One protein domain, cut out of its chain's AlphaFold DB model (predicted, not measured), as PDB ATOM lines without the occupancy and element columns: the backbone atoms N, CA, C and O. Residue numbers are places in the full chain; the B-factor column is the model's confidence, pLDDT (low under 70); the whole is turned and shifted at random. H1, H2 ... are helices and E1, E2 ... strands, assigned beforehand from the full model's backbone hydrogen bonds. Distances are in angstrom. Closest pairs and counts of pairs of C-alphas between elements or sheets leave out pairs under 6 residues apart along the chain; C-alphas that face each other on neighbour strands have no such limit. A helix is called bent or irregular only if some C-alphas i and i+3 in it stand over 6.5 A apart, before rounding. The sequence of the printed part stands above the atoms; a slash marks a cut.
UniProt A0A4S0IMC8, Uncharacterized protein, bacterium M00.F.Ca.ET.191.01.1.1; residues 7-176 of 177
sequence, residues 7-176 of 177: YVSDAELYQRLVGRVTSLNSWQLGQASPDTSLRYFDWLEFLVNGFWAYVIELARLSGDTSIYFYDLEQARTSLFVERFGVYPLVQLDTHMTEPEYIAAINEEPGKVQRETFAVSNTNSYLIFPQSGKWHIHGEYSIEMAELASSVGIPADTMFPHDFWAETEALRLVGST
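Overview. This is residues 7 to 176 of the 177 residues of an uncharacterized protein of bacterium M00.F.Ca.ET.191.01.1.1 (UniProt A0A4S0IMC8). A twisted sheet of six strands lies between helices: H1 crosses one face, and H2, H3 and H5 cover the other. H6 packs over the strands E1 and E6 at one edge, and H4 lies off the sheet, far from H6. The printed part has 170 residues, in the order H1 E1 H2 H3 E2 H4 E3 H5 E4 E5 E6 H6 for its six named helices and six named strands; the sheet, E1 E6 E5 E4 E2 E3, is antiparallel. The class is mixed, helices and strands, and the whole is compact, with a radius of gyration of the C-alphas of 15.5 A and spans of 45 by 36 by 27 A.

Arrangement. Residues 11 to 24 form H1. The sheet holds E1, residues 37 to 42, E6, 144 to 149, E5, 134 to 139, E4, 124 to 129, E2, 66 to 71, and E3, 89 to 93. H1 only just lies over E4 and E2, with 3 C-alphas on each, and runs across, at 76 degrees to E2 on the local plane; the closest C-alphas of H1 and E4, Val 21 and Leu 126, are 7.7 A apart. H2, residues 43 to 47, is irregular, with C-alphas 43 and 46 7.2 A apart, and lies over E5. H3, residues 51 to 62, on the same face as H2, lies over E4. H4, residues 79 to 84, is not on the sheet. H5, residues 98 to 105, lies over E3 and only just touches H3, with 3 pairs of C-alphas within 8 A and residues 52 to 53 of H3 alone; the closest are Trp 52 and Glu 98, 5.7 A. E3, H5 and E4 form a split strand-helix-strand unit, with E2 between the strands and a right-handed crossover. E4, E5 and E6 form a meander, each strand the antiparallel neighbour of the one before, in two hairpins; N 127 and O 136, 2.8 A, and N 137 and O 146, 2.8 A, are within hydrogen-bond range. H6, residues 166 to 174, lies over E1 and E6; with H1 on one face and H3 and H5 on the other, it makes three layers, helices on both faces of the sheet. Every O i to N i+4 pair is within hydrogen-bond range in H3, H4, H5 and H6, but 8 of 10 in H1 and 0 of 1 in H2, which has 1 of 2 O i to N i+3 pairs.

Along the chain. H1 begins at C-alpha 11, (217.865, 250.550, 201.137), and is 19.7 A long. E1 measures 17.3 A, H3 16.9 A, E2 16.6 A, E4 17.2 A, E5 16.9 A and E6 16.7 A. H6, 11.9 A, ends at C-alpha 174, (197.642, 224.387, 185.785).

Size, cuts and confidence. The farthest C-alphas, Pro 34 and Arg 114, are 48.6 A apart. The printed part has no cut. The links H1 to E1, H5 to E4 and E6 to H6 are long. The pLDDT is under 70 at residues 30, 111 to 116, 160 and 174 to 176.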
ATOM      1  N   TYR A   7     225.705 242.717 194.933       90.56
ATOM      2  CA  TYR A   7     224.500 242.797 195.755       90.56
ATOM      3  C   TYR A   7     224.165 244.240 196.140       90.56
ATOM      4  O   TYR A   7     225.009 245.000 196.620       90.56
ATOM      5  N   VAL A   8     222.894 244.604 195.988       91.94
ATOM      6  CA  VAL A   8     222.390 245.920 196.373       91.94
ATOM      7  C   VAL A   8     222.454 246.065 197.895       91.94
ATOM      8  O   VAL A   8     221.914 245.246 198.632       91.94
ATOM      9  N   SER A   9     223.087 247.138 198.367       91.38
ATOM     10  CA  SER A   9     223.152 247.527 199.788       91.38
ATOM     11  C   SER A   9     222.360 248.804 200.102       91.38
ATOM     12  O   SER A   9     222.080 249.101 201.262       91.38
ATOM     13  N   ASP A  10     221.957 249.553 199.073       92.88
ATOM     14  CA  ASP A  10     221.164 250.774 199.198       92.88
ATOM     15  C   ASP A  10     219.688 250.438 199.479       92.88
ATOM     16  O   ASP A  10     218.969 249.903 198.627       92.88
ATOM     17  N   ALA A  11     219.232 250.781 200.685       91.75
ATOM     18  CA  ALA A  11     217.865 250.550 201.137       91.75
ATOM     19  C   ALA A  11     216.815 251.337 200.339       91.75
ATOM     20  O   ALA A  11     215.723 250.823 200.090       91.75
ATOM     21  N   GLU A  12     217.113 252.568 199.919       92.62
ATOM     22  CA  GLU A  12     216.176 253.392 199.149       92.62
ATOM     23  C   GLU A  12     216.015 252.851 197.728       92.62
ATOM     24  O   GLU A  12     214.899 252.781 197.198       92.62
ATOM     25  N   LEU A  13     217.118 252.431 197.103       92.25
ATOM     26  CA  LEU A  13     217.067 251.720 195.830       92.25
ATOM     27  C   LEU A  13     216.260 250.429 195.966       92.25
ATOM     28  O   LEU A  13     215.329 250.217 195.187       92.25
ATOM     29  N   TYR A  14     216.561 249.618 196.979       93.19
ATOM     30  CA  TYR A  14     215.873 248.355 197.210       93.19
ATOM     31  C   TYR A  14     214.358 248.535 197.367       93.19
ATOM     32  O   TYR A  14     213.589 247.886 196.662       93.19
ATOM     33  N   GLN A  15     213.904 249.474 198.203       91.25
ATOM     34  CA  GLN A  15     212.471 249.723 198.406       91.25
ATOM     35  C   GLN A  15     211.751 250.161 197.122       91.25
ATOM     36  O   GLN A  15     210.627 249.724 196.858       91.25
ATOM     37  N   ARG A  16     212.400 250.977 196.277       90.69
ATOM     38  CA  ARG A  16     211.840 251.344 194.964       90.69
ATOM     39  C   ARG A  16     211.675 250.129 194.054       90.69
ATOM     40  O   ARG A  16     210.679 250.042 193.335       90.69
ATOM     41  N   LEU A  17     212.630 249.201 194.085       92.19
ATOM     42  CA  LEU A  17     212.598 247.990 193.269       92.19
ATOM     43  C   LEU A  17     211.588 246.968 193.800       92.19
ATOM     44  O   LEU A  17     210.859 246.394 192.999       92.19
ATOM     45  N   VAL A  18     211.434 246.805 195.116       88.94
ATOM     46  CA  VAL A  18     210.422 245.904 195.704       88.94
ATOM     47  C   VAL A  18     209.009 246.269 195.245       88.94
ATOM     48  O   VAL A  18     208.244 245.384 194.861       88.94
ATOM     49  N   GLY A  19     208.675 247.563 195.187       84.94
ATOM     50  CA  GLY A  19     207.383 248.009 194.656       84.94
ATOM     51  C   GLY A  19     207.142 247.574 193.203       84.94
ATOM     52  O   GLY A  19     206.010 247.263 192.831       84.94
ATOM     53  N   ARG A  20     208.202 247.491 192.386       86.19
ATOM     54  CA  ARG A  20     208.139 246.924 191.029       86.19
ATOM     55  C   ARG A  20     207.991 245.414 191.064       86.19
ATOM     56  O   ARG A  20     207.107 244.894 190.391       86.19
ATOM     57  N   VAL A  21     208.798 244.725 191.869       88.81
ATOM     58  CA  VAL A  21     208.741 243.265 192.001       88.81
ATOM     59  C   VAL A  21     207.328 242.812 192.346       88.81
ATOM     60  O   VAL A  21     206.840 241.888 191.718       88.81
ATOM     61  N   THR A  22     206.612 243.486 193.252       84.88
ATOM     62  CA  THR A  22     205.221 243.115 193.572       84.88
ATOM     63  C   THR A  22     204.301 243.115 192.344       84.88
ATOM     64  O   THR A  22     203.417 242.272 192.258       84.88
ATOM     65  N   SER A  23     204.515 244.022 191.385       83.69
ATOM     66  CA  SER A  23     203.732 244.069 190.140       83.69
ATOM     67  C   SER A  23     204.175 243.058 189.077       83.69
ATOM     68  O   SER A  23     203.380 242.714 188.210       83.69
ATOM     69  N   LEU A  24     205.427 242.599 189.140       86.25
ATOM     70  CA  LEU A  24     206.036 241.686 188.165       86.25
ATOM     71  C   LEU A  24     206.030 240.227 188.648       86.25
ATOM     72  O   LEU A  24     206.121 239.308 187.848       86.25
ATOM     73  N   ASN A  25     205.901 240.000 189.956       82.00
ATOM     74  CA  ASN A  25     205.899 238.687 190.601       82.00
ATOM     75  C   ASN A  25     204.526 238.006 190.471       82.00
ATOM     76  O   ASN A  25     203.875 237.629 191.448       82.00
ATOM     77  N   SER A  26     204.016 237.952 189.247       82.44
ATOM     78  CA  SER A  26     202.780 237.276 188.880       82.44
ATOM     79  C   SER A  26     202.921 236.809 187.445       82.44
ATOM     80  O   SER A  26     203.207 237.614 186.563       82.44
ATOM     81  N   TRP A  27     202.704 235.515 187.227       80.50
ATOM     82  CA  TRP A  27     202.674 234.926 185.893       80.50
ATOM     83  C   TRP A  27     201.605 235.618 185.045       80.50
ATOM     84  O   TRP A  27     200.455 235.751 185.474       80.50
ATOM     85  N   GLN A  28     201.991 236.062 183.854       80.81
ATOM     86  CA  GLN A  28     201.111 236.709 182.883       80.81
ATOM     87  C   GLN A  28     200.382 235.688 182.001       80.81
ATOM     88  O   GLN A  28     199.440 236.043 181.289       80.81
ATOM     89  N   LEU A  29     200.775 234.417 182.063       75.88
ATOM     90  CA  LEU A  29     200.140 233.283 181.401       75.88
ATOM     91  C   LEU A  29     198.600 233.308 181.491       75.88
ATOM     92  O   LEU A  29     198.004 233.235 182.569       75.88
ATOM     93  N   GLY A  30     197.940 233.396 180.332       69.94
ATOM     94  CA  GLY A  30     196.477 233.439 180.214       69.94
ATOM     95  C   GLY A  30     195.809 234.750 180.661       69.94
ATOM     96  O   GLY A  30     194.581 234.842 180.626       69.94
ATOM     97  N   GLN A  31     196.583 235.755 181.080       78.12
ATOM     98  CA  GLN A  31     196.102 237.071 181.533       78.12
ATOM     99  C   GLN A  31     196.829 238.250 180.867       78.12
ATOM    100  O   GLN A  31     196.501 239.406 181.138       78.12
ATOM    101  N   ALA A  32     197.799 237.968 180.000       78.25
ATOM    102  CA  ALA A  32     198.616 238.969 179.344       78.25
ATOM    103  C   ALA A  32     197.779 239.933 178.496       78.25
ATOM    104  O   ALA A  32     196.805 239.556 177.835       78.25
ATOM    105  N   SER A  33     198.188 241.202 178.496       81.44
ATOM    106  CA  SER A  33     197.590 242.192 177.606       81.44
ATOM    107  C   SER A  33     197.904 241.856 176.139       81.44
ATOM    108  O   SER A  33     198.942 241.250 175.875       81.44
ATOM    109  N   PRO A  34     197.070 242.275 175.166       82.25
ATOM    110  CA  PRO A  34     197.325 242.020 173.744       82.25
ATOM    111  C   PRO A  34     198.680 242.535 173.235       82.25
ATOM    112  O   PRO A  34     199.203 242.011 172.257       82.25
ATOM    113  N   ASP A  35     199.245 243.543 173.905       86.75
ATOM    114  CA  ASP A  35     200.523 244.166 173.549       86.75
ATOM    115  C   ASP A  35     201.723 243.514 174.267       86.75
ATOM    116  O   ASP A  35     202.869 243.935 174.095       86.75
ATOM    117  N   THR A  36     201.482 242.486 175.087       92.06
ATOM    118  CA  THR A  36     202.524 241.754 175.807       92.06
ATOM    119  C   THR A  36     202.970 240.539 175.003       92.06
ATOM    120  O   THR A  36     202.196 239.631 174.716       92.06
ATOM    121  N   SER A  37     204.256 240.497 174.675       93.19
ATOM    122  CA  SER A  37     204.905 239.305 174.134       93.19
ATOM    123  C   SER A  37     205.291 238.362 175.271       93.19
ATOM    124  O   SER A  37     205.893 238.812 176.246       93.19
ATOM    125  N   LEU A  38     204.977 237.074 175.116       92.81
ATOM    126  CA  LEU A  38     205.313 236.021 176.072       92.81
ATOM    127  C   LEU A  38     206.243 234.977 175.445       92.81
ATOM    128  O   LEU A  38     206.108 234.618 174.265       92.81
ATOM    129  N   ARG A  39     207.174 234.473 176.251       93.12
ATOM    130  CA  ARG A  39     208.018 233.310 175.954       93.12
ATOM    131  C   ARG A  39     208.150 232.452 177.204       93.12
ATOM    132  O   ARG A  39     208.189 232.985 178.307       93.12
ATOM    133  N   TYR A  40     208.258 231.147 177.000       93.00
ATOM    134  CA  TYR A  40     208.432 230.166 178.065       93.00
ATOM    135  C   TYR A  40     209.632 229.293 177.742       93.00
ATOM    136  O   TYR A  40     209.844 228.964 176.573       93.00
ATOM    137  N   PHE A  41     210.421 228.956 178.747       93.19
ATOM    138  CA  PHE A  41     211.640 228.165 178.595       93.19
ATOM    139  C   PHE A  41     212.018 227.514 179.928       93.19
ATOM    140  O   PHE A  41     211.376 227.775 180.949       93.19
ATOM    141  N   ASP A  42     213.034 226.653 179.914       92.81
ATOM    142  CA  ASP A  42     213.537 226.000 181.124       92.81
ATOM    143  C   ASP A  42     214.037 227.049 182.132       92.81
ATOM    144  O   ASP A  42     214.704 228.023 181.779       92.81
ATOM    145  N   TRP A  43     213.694 226.883 183.405       92.56
ATOM    146  CA  TRP A  43     214.072 227.851 184.434       92.56
ATOM    147  C   TRP A  43     215.593 227.979 184.642       92.56
ATOM    148  O   TRP A  43     216.035 228.983 185.189       92.56
ATOM    149  N   LEU A  44     216.413 227.014 184.212       93.44
ATOM    150  CA  LEU A  44     217.876 227.085 184.313       93.44
ATOM    151  C   LEU A  44     218.535 227.853 183.165       93.44
ATOM    152  O   LEU A  44     219.754 228.043 183.199       93.44
ATOM    153  N   GLU A  45     217.778 228.330 182.172       93.19
ATOM    154  CA  GLU A  45     218.355 229.010 181.003       93.19
ATOM    155  C   GLU A  45     219.180 230.248 181.376       93.19
ATOM    156  O   GLU A  45     220.100 230.608 180.646       93.19
ATOM    157  N   PHE A  46     218.948 230.861 182.546       93.06
ATOM    158  CA  PHE A  46     219.770 231.982 183.007       93.06
ATOM    159  C   PHE A  46     221.251 231.621 183.229       93.06
ATOM    160  O   PHE A  46     222.088 232.522 183.300       93.06
ATOM    161  N   LEU A  47     221.595 230.334 183.334       92.69
ATOM    162  CA  LEU A  47     222.971 229.842 183.468       92.69
ATOM    163  C   LEU A  47     223.604 229.421 182.137       92.69
ATOM    164  O   LEU A  47     224.778 229.043 182.114       92.69
ATOM    165  N   VAL A  48     222.847 229.441 181.041       91.44
ATOM    166  CA  VAL A  48     223.279 228.867 179.768       91.44
ATOM    167  C   VAL A  48     223.894 229.927 178.856       91.44
ATOM    168  O   VAL A  48     223.497 231.089 178.835       91.44
ATOM    169  N   ASN A  49     224.897 229.511 178.083       89.88
ATOM    170  CA  ASN A  49     225.620 230.366 177.148       89.88
ATOM    171  C   ASN A  49     224.688 230.968 176.082       89.88
ATOM    172  O   ASN A  49     223.982 230.240 175.386       89.88
ATOM    173  N   GLY A  50     224.763 232.282 175.894       91.50
ATOM    174  CA  GLY A  50     223.908 233.056 174.992       91.50
ATOM    175  C   GLY A  50     222.732 233.736 175.691       91.50
ATOM    176  O   GLY A  50     222.173 234.684 175.131       91.50
ATOM    177  N   PHE A  51     222.387 233.335 176.919       94.25
ATOM    178  CA  PHE A  51     221.293 233.953 177.669       94.25
ATOM    179  C   PHE A  51     221.575 235.428 177.945       94.25
ATOM    180  O   PHE A  51     220.715 236.287 177.737       94.25
ATOM    181  N   TRP A  52     222.803 235.756 178.352       95.75
ATOM    182  CA  TRP A  52     223.139 237.138 178.675       95.75
ATOM    183  C   TRP A  52     223.079 238.052 177.445       95.75
ATOM    184  O   TRP A  52     222.562 239.167 177.519       95.75
ATOM    185  N   ALA A  53     223.512 237.560 176.281       95.31
ATOM    186  CA  ALA A  53     223.383 238.295 175.023       95.31
ATOM    187  C   ALA A  53     221.909 238.576 174.668       95.31
ATOM    188  O   ALA A  53     221.576 239.674 174.216       95.31
ATOM    189  N   TYR A  54     221.018 237.615 174.924       95.44
ATOM    190  CA  TYR A  54     219.576 237.781 174.743       95.44
ATOM    191  C   TYR A  54     218.990 238.835 175.696       95.44
ATOM    192  O   TYR A  54     218.209 239.698 175.284       95.44
ATOM    193  N   VAL A  55     219.418 238.817 176.960       96.62
ATOM    194  CA  VAL A  55     219.023 239.800 177.978       96.62
ATOM    195  C   VAL A  55     219.514 241.215 177.640       96.62
ATOM    196  O   VAL A  55     218.757 242.176 177.795       96.62
ATOM    197  N   ILE A  56     220.734 241.368 177.120       97.19
ATOM    198  CA  ILE A  56     221.242 242.667 176.645       97.19
ATOM    199  C   ILE A  56     220.351 243.219 175.529       97.19
ATOM    200  O   ILE A  56     220.040 244.411 175.511       97.19
ATOM    201  N   GLU A  57     219.898 242.371 174.607       97.00
ATOM    202  CA  GLU A  57     219.025 242.814 173.522       97.00
ATOM    203  C   GLU A  57     217.635 243.232 174.034       97.00
ATOM    204  O   GLU A  57     217.095 244.246 173.583       97.00
ATOM    205  N   LEU A  58     217.083 242.543 175.041       97.00
ATOM    206  CA  LEU A  58     215.877 242.994 175.754       97.00
ATOM    207  C   LEU A  58     216.074 244.377 176.397       97.00
ATOM    208  O   LEU A  58     215.216 245.263 176.277       97.00
ATOM    209  N   ALA A  59     217.217 244.592 177.051       97.56
ATOM    210  CA  ALA A  59     217.573 245.884 177.633       97.56
ATOM    211  C   ALA A  59     217.694 246.976 176.555       97.56
ATOM    212  O   ALA A  59     217.160 248.077 176.714       97.56
ATOM    213  N   ARG A  60     218.269 246.651 175.391       97.50
ATOM    214  CA  ARG A  60     218.365 247.562 174.241       97.50
ATOM    215  C   ARG A  60     216.993 247.977 173.707       97.50
ATOM    216  O   ARG A  60     216.794 249.157 173.416       97.50
ATOM    217  N   LEU A  61     216.044 247.044 173.594       97.00
ATOM    218  CA  LEU A  61     214.666 247.332 173.158       97.00
ATOM    219  C   LEU A  61     213.923 248.261 174.131       97.00
ATOM    220  O   LEU A  61     213.072 249.053 173.723       97.00
ATOM    221  N   SER A  62     214.246 248.179 175.420       97.00
ATOM    222  CA  SER A  62     213.600 248.954 176.485       97.00
ATOM    223  C   SER A  62     214.309 250.273 176.820       97.00
ATOM    224  O   SER A  62     213.663 251.177 177.375       97.00
ATOM    225  N   GLY A  63     215.569 250.422 176.395       97.25
ATOM    226  CA  GLY A  63     216.443 251.563 176.677       97.25
ATOM    227  C   GLY A  63     217.078 251.515 178.068       97.25
ATOM    228  O   GLY A  63     217.491 252.556 178.576       97.25
ATOM    229  N   ASP A  64     217.108 250.342 178.697       97.00
ATOM    230  CA  ASP A  64     217.649 250.142 180.038       97.00
ATOM    231  C   ASP A  64     219.151 249.830 179.993       97.00
ATOM    232  O   ASP A  64     219.630 249.140 179.096       97.00
ATOM    233  N   THR A  65     219.893 250.331 180.982       96.12
ATOM    234  CA  THR A  65     221.344 250.095 181.140       96.12
ATOM    235  C   THR A  65     221.679 249.259 182.372       96.12
ATOM    236  O   THR A  65     222.833 248.917 182.613       96.12
ATOM    237  N   SER A  66     220.675 248.960 183.195       95.75
ATOM    238  CA  SER A  66     220.821 248.155 184.402       95.75
ATOM    239  C   SER A  66     219.701 247.139 184.482       95.75
ATOM    240  O   SER A  66     218.529 247.449 184.245       95.75
ATOM    241  N   ILE A  67     220.095 245.926 184.834       97.31
ATOM    242  CA  ILE A  67     219.235 244.769 185.028       97.31
ATOM    243  C   ILE A  67     219.434 244.305 186.462       97.31
ATOM    244  O   ILE A  67     220.506 244.468 187.039       97.31
ATOM    245  N   TYR A  68     218.399 243.732 187.047       97.00
ATOM    246  CA  TYR A  68     218.454 243.190 188.386       97.00
ATOM    247  C   TYR A  68     218.093 241.717 188.364       97.00
ATOM    248  O   TYR A  68     217.093 241.345 187.753       97.00
ATOM    249  N   PHE A  69     218.892 240.908 189.052       96.69
ATOM    250  CA  PHE A  69     218.574 239.522 189.371       96.69
ATOM    251  C   PHE A  69     218.109 239.467 190.824       96.69
ATOM    252  O   PHE A  69     218.857 239.842 191.728       96.69
ATOM    253  N   TYR A  70     216.881 239.024 191.057       95.75
ATOM    254  CA  TYR A  70     216.252 239.024 192.371       95.75
ATOM    255  C   TYR A  70     215.876 237.621 192.814       95.75
ATOM    256  O   TYR A  70     215.128 236.945 192.114       95.75
ATOM    257  N   ASP A  71     216.346 237.216 193.991       94.38
ATOM    258  CA  ASP A  71     215.950 235.956 194.616       94.38
ATOM    259  C   ASP A  71     214.651 236.159 195.401       94.38
ATOM    260  O   ASP A  71     214.617 236.796 196.462       94.38
ATOM    261  N   LEU A  72     213.563 235.622 194.849       93.62
ATOM    262  CA  LEU A  72     212.214 235.751 195.391       93.62
ATOM    263  C   LEU A  72     212.016 234.926 196.663       93.62
ATOM    264  O   LEU A  72     211.095 235.222 197.431       93.62
ATOM    265  N   GLU A  73     212.826 233.895 196.898       90.69
ATOM    266  CA  GLU A  73     212.748 233.057 198.092       90.69
ATOM    267  C   GLU A  73     213.376 233.782 199.285       90.69
ATOM    268  O   GLU A  73     212.708 234.012 200.300       90.69
ATOM    269  N   GLN A  74     214.626 234.226 199.139       90.75
ATOM    270  CA  GLN A  74     215.356 234.928 200.199       90.75
ATOM    271  C   GLN A  74     214.695 236.261 200.559       90.75
ATOM    272  O   GLN A  74     214.654 236.642 201.732       90.75
ATOM    273  N   ALA A  75     214.091 236.927 199.573       90.56
ATOM    274  CA  ALA A  75     213.322 238.156 199.741       90.56
ATOM    275  C   ALA A  75     212.119 238.056 200.692       90.56
ATOM    276  O   ALA A  75     211.644 239.079 201.188       90.56
ATOM    277  N   ARG A  76     211.589 236.853 200.944       87.44
ATOM    278  CA  ARG A  76     210.418 236.657 201.822       87.44
ATOM    279  C   ARG A  76     210.760 236.792 203.304       87.44
ATOM    280  O   ARG A  76     209.852 236.810 204.134       87.44
ATOM    281  N   THR A  77     212.044 236.861 203.651       86.25
ATOM    282  CA  THR A  77     212.517 236.887 205.037       86.25
ATOM    283  C   THR A  77     213.490 238.043 205.260       86.25
ATOM    284  O   THR A  77     214.189 238.470 204.346       86.25
ATOM    285  N   SER A  78     213.583 238.540 206.496       86.06
ATOM    286  CA  SER A  78     214.620 239.512 206.873       86.06
ATOM    287  C   SER A  78     215.994 238.867 207.098       86.06
ATOM    288  O   SER A  78     216.997 239.575 207.163       86.06
ATOM    289  N   LEU A  79     216.055 237.529 207.165       87.81
ATOM    290  CA  LEU A  79     217.251 236.772 207.542       87.81
ATOM    291  C   LEU A  79     218.426 237.020 206.598       87.81
ATOM    292  O   LEU A  79     219.563 237.079 207.055       87.81
ATOM    293  N   PHE A  80     218.168 237.193 205.299       89.19
ATOM    294  CA  PHE A  80     219.225 237.458 204.325       89.19
ATOM    295  C   PHE A  80     219.950 238.777 204.628       89.19
ATOM    296  O   PHE A  80     221.175 238.817 204.721       89.19
ATOM    297  N   VAL A  81     219.185 239.846 204.863       90.25
ATOM    298  CA  VAL A  81     219.725 241.177 205.172       90.25
ATOM    299  C   VAL A  81     220.402 241.185 206.539       90.25
ATOM    300  O   VAL A  81     221.488 241.741 206.681       90.25
ATOM    301  N   GLU A  82     219.798 240.539 207.538       89.62
ATOM    302  CA  GLU A  82     220.388 240.396 208.877       89.62
ATOM    303  C   GLU A  82     221.735 239.661 208.838       89.62
ATOM    304  O   GLU A  82     222.645 240.001 209.596       89.62
ATOM    305  N   ARG A  83     221.869 238.673 207.948       87.88
ATOM    306  CA  ARG A  83     223.059 237.827 207.830       87.88
ATOM    307  C   ARG A  83     224.170 238.462 207.001       87.88
ATOM    308  O   ARG A  83     225.324 238.413 207.412       87.88
ATOM    309  N   PHE A  84     223.831 239.054 205.857       88.31
ATOM    310  CA  PHE A  84     224.812 239.517 204.871       88.31
ATOM    311  C   PHE A  84     224.952 241.042 204.790       88.31
ATOM    312  O   PHE A  84     225.866 241.536 204.135       88.31
ATOM    313  N   GLY A  85     224.062 241.810 205.423       89.06
ATOM    314  CA  GLY A  85     224.078 243.278 205.363       89.06
ATOM    315  C   GLY A  85     223.762 243.859 203.978       89.06
ATOM    316  O   GLY A  85     223.950 245.053 203.760       89.06
ATOM    317  N   VAL A  86     223.288 243.025 203.051       91.75
ATOM    318  CA  VAL A  86     222.889 243.373 201.681       91.75
ATOM    319  C   VAL A  86     221.547 242.720 201.356       91.75
ATOM    320  O   VAL A  86     221.096 241.819 202.063       91.75
ATOM    321  N   TYR A  87     220.887 243.179 200.299       92.81
ATOM    322  CA  TYR A  87     219.607 242.642 199.842       92.81
ATOM    323  C   TYR A  87     219.805 241.466 198.877       92.81
ATOM    324  O   TYR A  87     220.825 241.436 198.193       92.81
ATOM    325  N   PRO A  88     218.848 240.520 198.768       93.00
ATOM    326  CA  PRO A  88     218.928 239.359 197.868       93.00
ATOM    327  C   PRO A  88     218.653 239.749 196.402       93.00
ATOM    328  O   PRO A  88     217.754 239.237 195.740       93.00
ATOM    329  N   LEU A  89     219.395 240.744 195.922       93.00
ATOM    330  CA  LEU A  89     219.219 241.434 194.654       93.00
ATOM    331  C   LEU A  89     220.603 241.799 194.116       93.00
ATOM    332  O   LEU A  89     221.315 242.573 194.755       93.00
ATOM    333  N   VAL A  90     220.962 241.291 192.943       94.69
ATOM    334  CA  VAL A  90     222.214 241.619 192.253       94.69
ATOM    335  C   VAL A  90     221.922 242.628 191.153       94.69
ATOM    336  O   VAL A  90     221.028 242.411 190.333       94.69
ATOM    337  N   GLN A  91     222.663 243.735 191.130       95.75
ATOM    338  CA  GLN A  91     222.627 244.683 190.019       95.75
ATOM    339  C   GLN A  91     223.646 244.276 188.952       95.75
ATOM    340  O   GLN A  91     224.830 244.107 189.238       95.75
ATOM    341  N   LEU A  92     223.174 244.163 187.714       96.38
ATOM    342  CA  LEU A  92     223.924 243.767 186.530       96.38
ATOM    343  C   LEU A  92     223.951 244.931 185.532       96.38
ATOM    344  O   LEU A  92     222.934 245.595 185.304       96.38
ATOM    345  N   ASP A  93     225.107 245.175 184.923       95.31
ATOM    346  CA  ASP A  93     225.298 246.237 183.933       95.31
ATOM    347  C   ASP A  93     225.287 245.651 182.522       95.31
ATOM    348  O   ASP A  93     225.936 244.644 182.257       95.31
ATOM    349  N   THR A  94     224.573 246.288 181.593       96.31
ATOM    350  CA  THR A  94     224.428 245.803 180.209       96.31
ATOM    351  C   THR A  94     225.733 245.749 179.408       96.31
ATOM    352  O   THR A  94     225.752 245.177 178.323       96.31
ATOM    353  N   HIS A  95     226.813 246.356 179.902       96.19
ATOM    354  CA  HIS A  95     228.148 246.286 179.307       96.19
ATOM    355  C   HIS A  95     228.969 245.094 179.817       96.19
ATOM    356  O   HIS A  95     230.061 244.866 179.296       96.19
ATOM    357  N   MET A  96     228.470 244.339 180.807       95.38
ATOM    358  CA  MET A  96     229.102 243.100 181.257       95.38
ATOM    359  C   MET A  96     229.183 242.091 180.113       95.38
ATOM    360  O   MET A  96     228.255 241.919 179.321       95.38
ATOM    361  N   THR A  97     230.286 241.367 180.072       95.44
ATOM    362  CA  THR A  97     230.424 240.126 179.319       95.44
ATOM    363  C   THR A  97     229.661 238.998 180.014       95.44
ATOM    364  O   THR A  97     229.363 239.055 181.204       95.44
ATOM    365  N   GLU A  98     229.363 237.927 179.282       93.94
ATOM    366  CA  GLU A  98     228.689 236.762 179.863       93.94
ATOM    367  C   GLU A  98     229.472 236.117 181.028       93.94
ATOM    368  O   GLU A  98     228.856 235.832 182.052       93.94
ATOM    369  N   PRO A  99     230.814 235.968 180.978       94.75
ATOM    370  CA  PRO A  99     231.577 235.518 182.142       94.75
ATOM    371  C   PRO A  99     231.469 236.443 183.360       94.75
ATOM    372  O   PRO A  99     231.446 235.949 184.484       94.75
ATOM    373  N   GLU A 100     231.402 237.763 183.161       95.06
ATOM    374  CA  GLU A 100     231.224 238.730 184.257       95.06
ATOM    375  C   GLU A 100     229.827 238.621 184.870       95.06
ATOM    376  O   GLU A 100     229.703 238.588 186.091       95.06
ATOM    377  N   TYR A 101     228.793 238.478 184.037       94.75
ATOM    378  CA  TYR A 101     227.434 238.177 184.484       94.75
ATOM    379  C   TYR A 101     227.389 236.893 185.326       94.75
ATOM    380  O   TYR A 101     226.891 236.913 186.453       94.75
ATOM    381  N   ILE A 102     227.960 235.795 184.817       93.50
ATOM    382  CA  ILE A 102     228.017 234.513 185.531       93.50
ATOM    383  C   ILE A 102     228.796 234.654 186.841       93.50
ATOM    384  O   ILE A 102     228.375 234.109 187.860       93.50
ATOM    385  N   ALA A 103     229.910 235.388 186.849       91.69
ATOM    386  CA  ALA A 103     230.666 235.645 188.070       91.69
ATOM    387  C   ALA A 103     229.833 236.427 189.097       91.69
ATOM    388  O   ALA A 103     229.812 236.039 190.262       91.69
ATOM    389  N   ALA A 104     229.101 237.459 188.669       91.69
ATOM    390  CA  ALA A 104     228.284 238.294 189.546       91.69
ATOM    391  C   ALA A 104     227.159 237.506 190.235       91.69
ATOM    392  O   ALA A 104     226.954 237.641 191.439       91.69
ATOM    393  N   ILE A 105     226.450 236.631 189.511       92.06
ATOM    394  CA  ILE A 105     225.383 235.808 190.116       92.06
ATOM    395  C   ILE A 105     225.918 234.643 190.970       92.06
ATOM    396  O   ILE A 105     225.169 234.040 191.742       92.06
ATOM    397  N   ASN A 106     227.209 234.323 190.848       89.94
ATOM    398  CA  ASN A 106     227.894 233.336 191.685       89.94
ATOM    399  C   ASN A 106     228.683 233.964 192.844       89.94
ATOM    400  O   ASN A 106     229.312 233.236 193.613       89.94
ATOM    401  N   GLU A 107     228.669 235.291 192.977       87.12
ATOM    402  CA  GLU A 107     229.380 235.985 194.044       87.12
ATOM    403  C   GLU A 107     228.711 235.749 195.410       87.12
ATOM    404  O   GLU A 107     227.481 235.709 195.535       87.12
ATOM    405  N   GLU A 108     229.538 235.604 196.451       85.06
ATOM    406  CA  GLU A 108     229.074 235.475 197.832       85.06
ATOM    407  C   GLU A 108     228.560 236.829 198.362       85.06
ATOM    408  O   GLU A 108     229.248 237.850 198.243       85.06
ATOM    409  N   PRO A 109     227.380 236.876 199.005       85.50
ATOM    410  CA  PRO A 109     226.848 238.118 199.547       85.50
ATOM    411  C   PRO A 109     227.646 238.608 200.769       85.50
ATOM    412  O   PRO A 109     228.037 237.852 201.659       85.50
ATOM    413  N   GLY A 110     227.846 239.926 200.858       71.69
ATOM    414  CA  GLY A 110     228.190 240.596 202.118       71.69
ATOM    415  C   GLY A 110     229.623 240.451 202.652       71.69
ATOM    416  O   GLY A 110     229.858 240.791 203.810       71.69
ATOM    417  N   LYS A 111     230.606 239.973 201.872       65.94
ATOM    418  CA  LYS A 111     231.991 239.689 202.346       65.94
ATOM    419  C   LYS A 111     232.041 238.780 203.593       65.94
ATOM    420  O   LYS A 111     233.055 238.756 204.303       65.94
ATOM    421  N   VAL A 112     230.966 238.040 203.882       64.44
ATOM    422  CA  VAL A 112     230.882 237.137 205.033       64.44
ATOM    423  C   VAL A 112     231.695 235.888 204.707       64.44
ATOM    424  O   VAL A 112     231.258 235.004 203.984       64.44
ATOM    425  N   GLN A 113     232.922 235.828 205.225       59.09
ATOM    426  CA  GLN A 113     233.824 234.712 204.951       59.09
ATOM    427  C   GLN A 113     233.230 233.383 205.443       59.09
ATOM    428  O   GLN A 113     232.839 233.283 206.608       59.09
ATOM    429  N   ARG A 114     233.338 232.337 204.607       58.88
ATOM    430  CA  ARG A 114     232.987 230.924 204.890       58.88
ATOM    431  C   ARG A 114     231.508 230.564 204.753       58.88
ATOM    432  O   ARG A 114     231.122 229.479 205.191       58.88
ATOM    433  N   GLU A 115     230.702 231.420 204.141       65.00
ATOM    434  CA  GLU A 115     229.327 231.083 203.798       65.00
ATOM    435  C   GLU A 115     229.159 231.012 202.289       65.00
ATOM    436  O   GLU A 115     229.338 231.995 201.584       65.00
ATOM    437  N   THR A 116     228.790 229.831 201.801       64.00
ATOM    438  CA  THR A 116     228.556 229.613 200.377       64.00
ATOM    439  C   THR A 116     227.087 229.875 200.079       64.00
ATOM    440  O   THR A 116     226.240 229.000 200.260       64.00
ATOM    441  N   PHE A 117     226.783 231.098 199.653       74.44
ATOM    442  CA  PHE A 117     225.506 231.447 199.041       74.44
ATOM    443  C   PHE A 117     225.776 232.103 197.692       74.44
ATOM    444  O   PHE A 117     226.631 232.975 197.592       74.44
ATOM    445  N   ALA A 118     225.024 231.696 196.677       74.19
ATOM    446  CA  ALA A 118     225.034 232.304 195.360       74.19
ATOM    447  C   ALA A 118     223.590 232.402 194.880       74.19
ATOM    448  O   ALA A 118     222.828 231.442 195.033       74.19
ATOM    449  N   VAL A 119     223.223 233.542 194.291       78.81
ATOM    450  CA  VAL A 119     221.862 233.764 193.783       78.81
ATOM    451  C   VAL A 119     221.513 232.777 192.661       78.81
ATOM    452  O   VAL A 119     220.347 232.463 192.449       78.81
ATOM    453  N   SER A 120     222.529 232.207 192.006       78.31
ATOM    454  CA  SER A 120     222.402 231.114 191.038       78.31
ATOM    455  C   SER A 120     221.803 229.814 191.594       78.31
ATOM    456  O   SER A 120     221.353 228.988 190.807       78.31
ATOM    457  N   ASN A 121     221.762 229.626 192.920       83.75
ATOM    458  CA  ASN A 121     221.172 228.448 193.572       83.75
ATOM    459  C   ASN A 121     219.729 228.678 194.060       83.75
ATOM    460  O   ASN A 121     219.209 227.869 194.830       83.75
ATOM    461  N   THR A 122     219.100 229.793 193.687       90.12
ATOM    462  CA  THR A 122     217.713 230.086 194.069       90.12
ATOM    463  C   THR A 122     216.725 229.101 193.443       90.12
ATOM    464  O   THR A 122     216.982 228.568 192.369       90.12
ATOM    465  N   ASN A 123     215.573 228.882 194.084       91.88
ATOM    466  CA  ASN A 123     214.464 228.121 193.498       91.88
ATOM    467  C   ASN A 123     213.436 229.008 192.781       91.88
ATOM    468  O   ASN A 123     212.552 228.480 192.114       91.88
ATOM    469  N   SER A 124     213.513 230.330 192.959       94.31
ATOM    470  CA  SER A 124     212.511 231.285 192.486       94.31
ATOM    471  C   SER A 124     213.175 232.636 192.247       94.31
ATOM    472  O   SER A 124     213.744 233.225 193.172       94.31
ATOM    473  N   TYR A 125     213.111 233.150 191.020       95.94
ATOM    474  CA  TYR A 125     213.802 234.388 190.670       95.94
ATOM    475  C   TYR A 125     212.995 235.328 189.787       95.94
ATOM    476  O   TYR A 125     212.103 234.922 189.040       95.94
ATOM    477  N   LEU A 126     213.390 236.600 189.821       96.94
ATOM    478  CA  LEU A 126     212.956 237.613 188.872       96.94
ATOM    479  C   LEU A 126     214.169 238.322 188.257       96.94
ATOM    480  O   LEU A 126     214.991 238.881 188.981       96.94
ATOM    481  N   ILE A 127     214.252 238.357 186.927       97.62
ATOM    482  CA  ILE A 127     215.220 239.169 186.178       97.62
ATOM    483  C   ILE A 127     214.461 240.299 185.494       97.62
ATOM    484  O   ILE A 127     213.540 240.044 184.724       97.62
ATOM    485  N   PHE A 128     214.810 241.550 185.775       97.69
ATOM    486  CA  PHE A 128     214.051 242.695 185.268       97.69
ATOM    487  C   PHE A 128     214.900 243.969 185.209       97.69
ATOM    488  O   PHE A 128     215.834 244.127 185.996       97.69
ATOM    489  N   PRO A 129     214.586 244.919 184.318       96.50
ATOM    490  CA  PRO A 129     215.227 246.218 184.295       96.50
ATOM    491  C   PRO A 129     214.487 247.225 185.187       96.50
ATOM    492  O   PRO A 129     213.327 247.032 185.565       96.50
ATOM    493  N   GLN A 130     215.106 248.378 185.442       92.00
ATOM    494  CA  GLN A 130     214.478 249.446 186.230       92.00
ATOM    495  C   GLN A 130     213.160 249.961 185.617       92.00
ATOM    496  O   GLN A 130     212.235 250.345 186.348       92.00
ATOM    497  N   SER A 131     213.046 249.976 184.283       93.94
ATOM    498  CA  SER A 131     211.822 250.412 183.604       93.94
ATOM    499  C   SER A 131     210.612 249.510 183.887       93.94
ATOM    500  O   SER A 131     209.480 249.999 183.850       93.94
ATOM    501  N   GLY A 132     210.840 248.222 184.176       93.38
ATOM    502  CA  GLY A 132     209.802 247.195 184.303       93.38
ATOM    503  C   GLY A 132     209.086 246.859 182.990       93.38
ATOM    504  O   GLY A 132     208.015 246.261 183.019       93.38
ATOM    505  N   LYS A 133     209.631 247.267 181.835       95.06
ATOM    506  CA  LYS A 133     209.008 247.024 180.520       95.06
ATOM    507  C   LYS A 133     209.050 245.557 180.090       95.06
ATOM    508  O   LYS A 133     208.260 245.171 179.226       95.06
ATOM    509  N   TRP A 134     209.946 244.772 180.674       96.44
ATOM    510  CA  TRP A 134     210.007 243.323 180.547       96.44
ATOM    511  C   TRP A 134     210.434 242.701 181.878       96.44
ATOM    512  O   TRP A 134     210.974 243.395 182.739       96.44
ATOM    513  N   HIS A 135     210.178 241.413 182.060       97.38
ATOM    514  CA  HIS A 135     210.720 240.628 183.165       97.38
ATOM    515  C   HIS A 135     210.798 239.152 182.782       97.38
ATOM    516  O   HIS A 135     210.061 238.703 181.908       97.38
ATOM    517  N   ILE A 136     211.678 238.417 183.457       96.69
ATOM    518  CA  ILE A 136     211.760 236.961 183.414       96.69
ATOM    519  C   ILE A 136     211.492 236.447 184.822       96.69
ATOM    520  O   ILE A 136     212.234 236.794 185.738       96.69
ATOM    521  N   HIS A 137     210.456 235.638 184.992       95.69
ATOM    522  CA  HIS A 137     210.110 234.985 186.252       95.69
ATOM    523  C   HIS A 137     210.362 233.486 186.116       95.69
ATOM    524  O   HIS A 137     209.724 232.854 185.280       95.69
ATOM    525  N   GLY A 138     211.287 232.932 186.901       95.25
ATOM    526  CA  GLY A 138     211.592 231.498 186.911       95.25
ATOM    527  C   GLY A 138     211.204 230.831 188.221       95.25
ATOM    528  O   GLY A 138     211.418 231.407 189.285       95.25
ATOM    529  N   GLU A 139     210.659 229.617 188.131       94.00
ATOM    530  CA  GLU A 139     210.255 228.805 189.281       94.00
ATOM    531  C   GLU A 139     210.670 227.339 189.119       94.00
ATOM    532  O   GLU A 139     210.189 226.631 188.228       94.00
ATOM    533  N   TYR A 140     211.495 226.848 190.048       92.56
ATOM    534  CA  TYR A 140     211.975 225.464 190.053       92.56
ATOM    535  C   TYR A 140     210.842 224.456 190.260       92.56
ATOM    536  O   TYR A 140     210.848 223.389 189.658       92.56
ATOM    537  N   SER A 141     209.813 224.787 191.054       90.56
ATOM    538  CA  SER A 141     208.717 223.848 191.355       90.56
ATOM    539  C   SER A 141     207.930 223.377 190.126       90.56
ATOM    540  O   SER A 141     207.221 222.374 190.200       90.56
ATOM    541  N   ILE A 142     208.029 224.117 189.019       89.56
ATOM    542  CA  ILE A 142     207.440 223.778 187.717       89.56
ATOM    543  C   ILE A 142     208.489 223.734 186.596       89.56
ATOM    544  O   ILE A 142     208.116 223.625 185.432       89.56
ATOM    545  N   GLU A 143     209.769 223.846 186.962       92.19
ATOM    546  CA  GLU A 143     210.948 223.857 186.088       92.19
ATOM    547  C   GLU A 143     210.830 224.815 184.888       92.19
ATOM    548  O   GLU A 143     211.351 224.549 183.809       92.19
ATOM    549  N   MET A 144     210.150 225.952 185.070       92.62
ATOM    550  CA  MET A 144     209.819 226.871 183.979       92.62
ATOM    551  C   MET A 144     210.133 228.324 184.322       92.62
ATOM    552  O   MET A 144     209.925 228.767 185.454       92.62
ATOM    553  N   ALA A 145     210.533 229.081 183.303       94.75
ATOM    554  CA  ALA A 145     210.541 230.532 183.313       94.75
ATOM    555  C   ALA A 145     209.602 231.133 182.259       94.75
ATOM    556  O   ALA A 145     209.447 230.602 181.159       94.75
ATOM    557  N   GLU A 146     208.988 232.265 182.600       95.00
ATOM    558  CA  GLU A 146     208.215 233.128 181.706       95.00
ATOM    559  C   GLU A 146     208.972 234.432 181.481       95.00
ATOM    560  O   GLU A 146     209.315 235.128 182.433       95.00
ATOM    561  N   LEU A 147     209.178 234.796 180.218       95.69
ATOM    562  CA  LEU A 147     209.514 236.152 179.805       95.69
ATOM    563  C   LEU A 147     208.239 236.858 179.359       95.69
ATOM    564  O   LEU A 147     207.599 236.425 178.400       95.69
ATOM    565  N   ALA A 148     207.941 237.996 179.975       95.31
ATOM    566  CA  ALA A 148     206.904 238.912 179.528       95.31
ATOM    567  C   ALA A 148     207.510 240.261 179.141       95.31
ATOM    568  O   ALA A 148     208.309 240.826 179.888       95.31
ATOM    569  N   SER A 149     207.122 240.802 177.984       96.06
ATOM    570  CA  SER A 149     207.653 242.070 177.470       96.06
ATOM    571  C   SER A 149     206.596 242.929 176.783       96.06
ATOM    572  O   SER A 149     205.839 242.456 175.942       96.06
ATOM    573  N   SER A 150     206.601 244.226 177.094       94.81
ATOM    574  CA  SER A 150     205.783 245.266 176.445       94.81
ATOM    575  C   SER A 150     206.503 245.991 175.299       94.81
ATOM    576  O   SER A 150     205.920 246.850 174.643       94.81
ATOM    577  N   VAL A 151     207.779 245.671 175.056       95.62
ATOM    578  CA  VAL A 151     208.612 246.282 173.999       95.62
ATOM    579  C   VAL A 151     208.962 245.296 172.882       95.62
ATOM    580  O   VAL A 151     209.837 245.567 172.060       95.62
ATOM    581  N   GLY A 152     208.280 244.150 172.852       94.00
ATOM    582  CA  GLY A 152     208.621 243.021 171.993       94.00
ATOM    583  C   GLY A 152     209.758 242.173 172.562       94.00
ATOM    584  O   GLY A 152     210.225 242.386 173.681       94.00
ATOM    585  N   ILE A 153     210.190 241.183 171.790       94.00
ATOM    586  CA  ILE A 153     211.218 240.215 172.182       94.00
ATOM    587  C   ILE A 153     212.296 240.109 171.096       94.00
ATOM    588  O   ILE A 153     211.991 240.316 169.916       94.00
ATOM    589  N   PRO A 154     213.546 239.789 171.466       92.94
ATOM    590  CA  PRO A 154     214.592 239.487 170.503       92.94
ATOM    591  C   PRO A 154     214.215 238.286 169.619       92.94
ATOM    592  O   PRO A 154     213.454 237.409 170.028       92.94
ATOM    593  N   ALA A 155     214.767 238.237 168.405       88.00
ATOM    594  CA  ALA A 155     214.568 237.123 167.482       88.00
ATOM    595  C   ALA A 155     215.093 235.793 168.051       88.00
ATOM    596  O   ALA A 155     216.190 235.748 168.611       88.00
ATOM    597  N   ASP A 156     214.360 234.705 167.804       83.19
ATOM    598  CA  ASP A 156     214.673 233.365 168.323       83.19
ATOM    599  C   ASP A 156     216.078 232.870 167.905       83.19
ATOM    600  O   ASP A 156     216.718 232.107 168.615       83.19
ATOM    601  N   THR A 157     216.631 233.357 166.787       82.69
ATOM    602  CA  THR A 157     217.993 233.005 166.342       82.69
ATOM    603  C   THR A 157     219.106 233.491 167.273       82.69
ATOM    604  O   THR A 157     220.231 233.013 167.153       82.69
ATOM    605  N   MET A 158     218.838 234.469 168.147       83.06
ATOM    606  CA  MET A 158     219.825 234.980 169.111       83.06
ATOM    607  C   MET A 158     219.958 234.101 170.350       83.06
ATOM    608  O   MET A 158     221.003 234.118 170.991       83.06
ATOM    609  N   PHE A 159     218.922 233.331 170.658       84.94
ATOM    610  CA  PHE A 159     218.929 232.368 171.744       84.94
ATOM    611  C   PHE A 159     218.259 231.094 171.231       84.94
ATOM    612  O   PHE A 159     217.056 230.924 171.419       84.94
ATOM    613  N   PRO A 160     219.008 230.252 170.488       69.81
ATOM    614  CA  PRO A 160     218.475 229.089 169.782       69.81
ATOM    615  C   PRO A 160     218.211 227.933 170.757       69.81
ATOM    616  O   PRO A 160     218.796 226.858 170.644       69.81
ATOM    617  N   HIS A 161     217.349 228.198 171.729       75.12
ATOM    618  CA  HIS A 161     216.887 227.287 172.762       75.12
ATOM    619  C   HIS A 161     215.424 226.931 172.512       75.12
ATOM    620  O   HIS A 161     214.692 227.661 171.833       75.12
ATOM    621  N   ASP A 162     215.001 225.785 173.038       75.38
ATOM    622  CA  ASP A 162     213.653 225.268 172.829       75.38
ATOM    623  C   ASP A 162     212.645 226.084 173.649       75.38
ATOM    624  O   ASP A 162     212.316 225.751 174.786       75.38
ATOM    625  N   PHE A 163     212.126 227.165 173.061       85.56
ATOM    626  CA  PHE A 163     210.988 227.878 173.631       85.56
ATOM    627  C   PHE A 163     209.755 226.978 173.636       85.56
ATOM    628  O   PHE A 163     209.381 226.378 172.622       85.56
ATOM    629  N   TRP A 164     209.078 226.915 174.776       87.38
ATOM    630  CA  TRP A 164     207.887 226.097 174.929       87.38
ATOM    631  C   TRP A 164     206.663 226.806 174.355       87.38
ATOM    632  O   TRP A 164     206.506 228.028 174.441       87.38
ATOM    633  N   ALA A 165     205.755 226.017 173.783       85.75
ATOM    634  CA  ALA A 165     204.454 226.515 173.366       85.75
ATOM    635  C   ALA A 165     203.627 226.941 174.591       85.75
ATOM    636  O   ALA A 165     203.630 226.265 175.618       85.75
ATOM    637  N   GLU A 166     202.839 228.008 174.458       85.00
ATOM    638  CA  GLU A 166     201.982 228.523 175.539       85.00
ATOM    639  C   GLU A 166     201.034 227.456 176.112       85.00
ATOM    640  O   GLU A 166     200.792 227.406 177.315       85.00
ATOM    641  N   THR A 167     200.533 226.545 175.272       85.19
ATOM    642  CA  THR A 167     199.683 225.432 175.717       85.19
ATOM    643  C   THR A 167     200.401 224.478 176.669       85.19
ATOM    644  O   THR A 167     199.765 223.923 177.563       85.19
ATOM    645  N   GLU A 168     201.707 224.282 176.483       84.12
ATOM    646  CA  GLU A 168     202.515 223.439 177.367       84.12
ATOM    647  C   GLU A 168     202.819 224.159 178.684       84.12
ATOM    648  O   GLU A 168     202.658 223.574 179.755       84.12
ATOM    649  N   ALA A 169     203.119 225.461 178.626       84.44
ATOM    650  CA  ALA A 169     203.257 226.293 179.822       84.44
ATOM    651  C   ALA A 169     201.971 226.298 180.674       84.44
ATOM    652  O   ALA A 169     202.018 226.071 181.885       84.44
ATOM    653  N   LEU A 170     200.796 226.454 180.042       83.00
ATOM    654  CA  LEU A 170     199.482 226.359 180.700       83.00
ATOM    655  C   LEU A 170     199.274 225.022 181.406       83.00
ATOM    656  O   LEU A 170     198.721 224.988 182.508       83.00
ATOM    657  N   ARG A 171     199.715 223.921 180.793       82.75
ATOM    658  CA  ARG A 171     199.611 222.589 181.390       82.75
ATOM    659  C   ARG A 171     200.436 222.496 182.673       82.75
ATOM    660  O   ARG A 171     199.936 221.962 183.661       82.75
ATOM    661  N   LEU A 172     201.664 223.011 182.674       77.75
ATOM    662  CA  LEU A 172     202.571 222.946 183.827       77.75
ATOM    663  C   LEU A 172     202.096 223.819 184.995       77.75
ATOM    664  O   LEU A 172     201.991 223.318 186.116       77.75
ATOM    665  N   VAL A 173     201.697 225.067 184.729       76.50
ATOM    666  CA  VAL A 173     201.147 225.976 185.757       76.50
ATOM    667  C   VAL A 173     199.785 225.499 186.274       76.50
ATOM    668  O   VAL A 173     199.464 225.638 187.452       76.50
ATOM    669  N   GLY A 174     198.951 224.921 185.404       67.25
ATOM    670  CA  GLY A 174     197.642 224.387 185.785       67.25
ATOM    671  C   GLY A 174     197.714 223.103 186.617       67.25
ATOM    672  O   GLY A 174     196.801 222.839 187.394       67.25
ATOM    673  N   SER A 175     198.793 222.327 186.483       59.12
ATOM    674  CA  SER A 175     199.000 221.073 187.225       59.12
ATOM    675  C   SER A 175     199.490 221.286 188.664       59.12
ATOM    676  O   SER A 175     199.546 220.326 189.427       59.12
ATOM    677  N   THR A 176     199.856 222.518 189.036       53.94
ATOM    678  CA  THR A 176     200.380 222.886 190.366       53.94
ATOM    679  C   THR A 176     199.318 223.456 191.319       53.94
ATOM    680  O   THR A 176     199.661 223.843 192.438       53.94
TER     681      THR A 176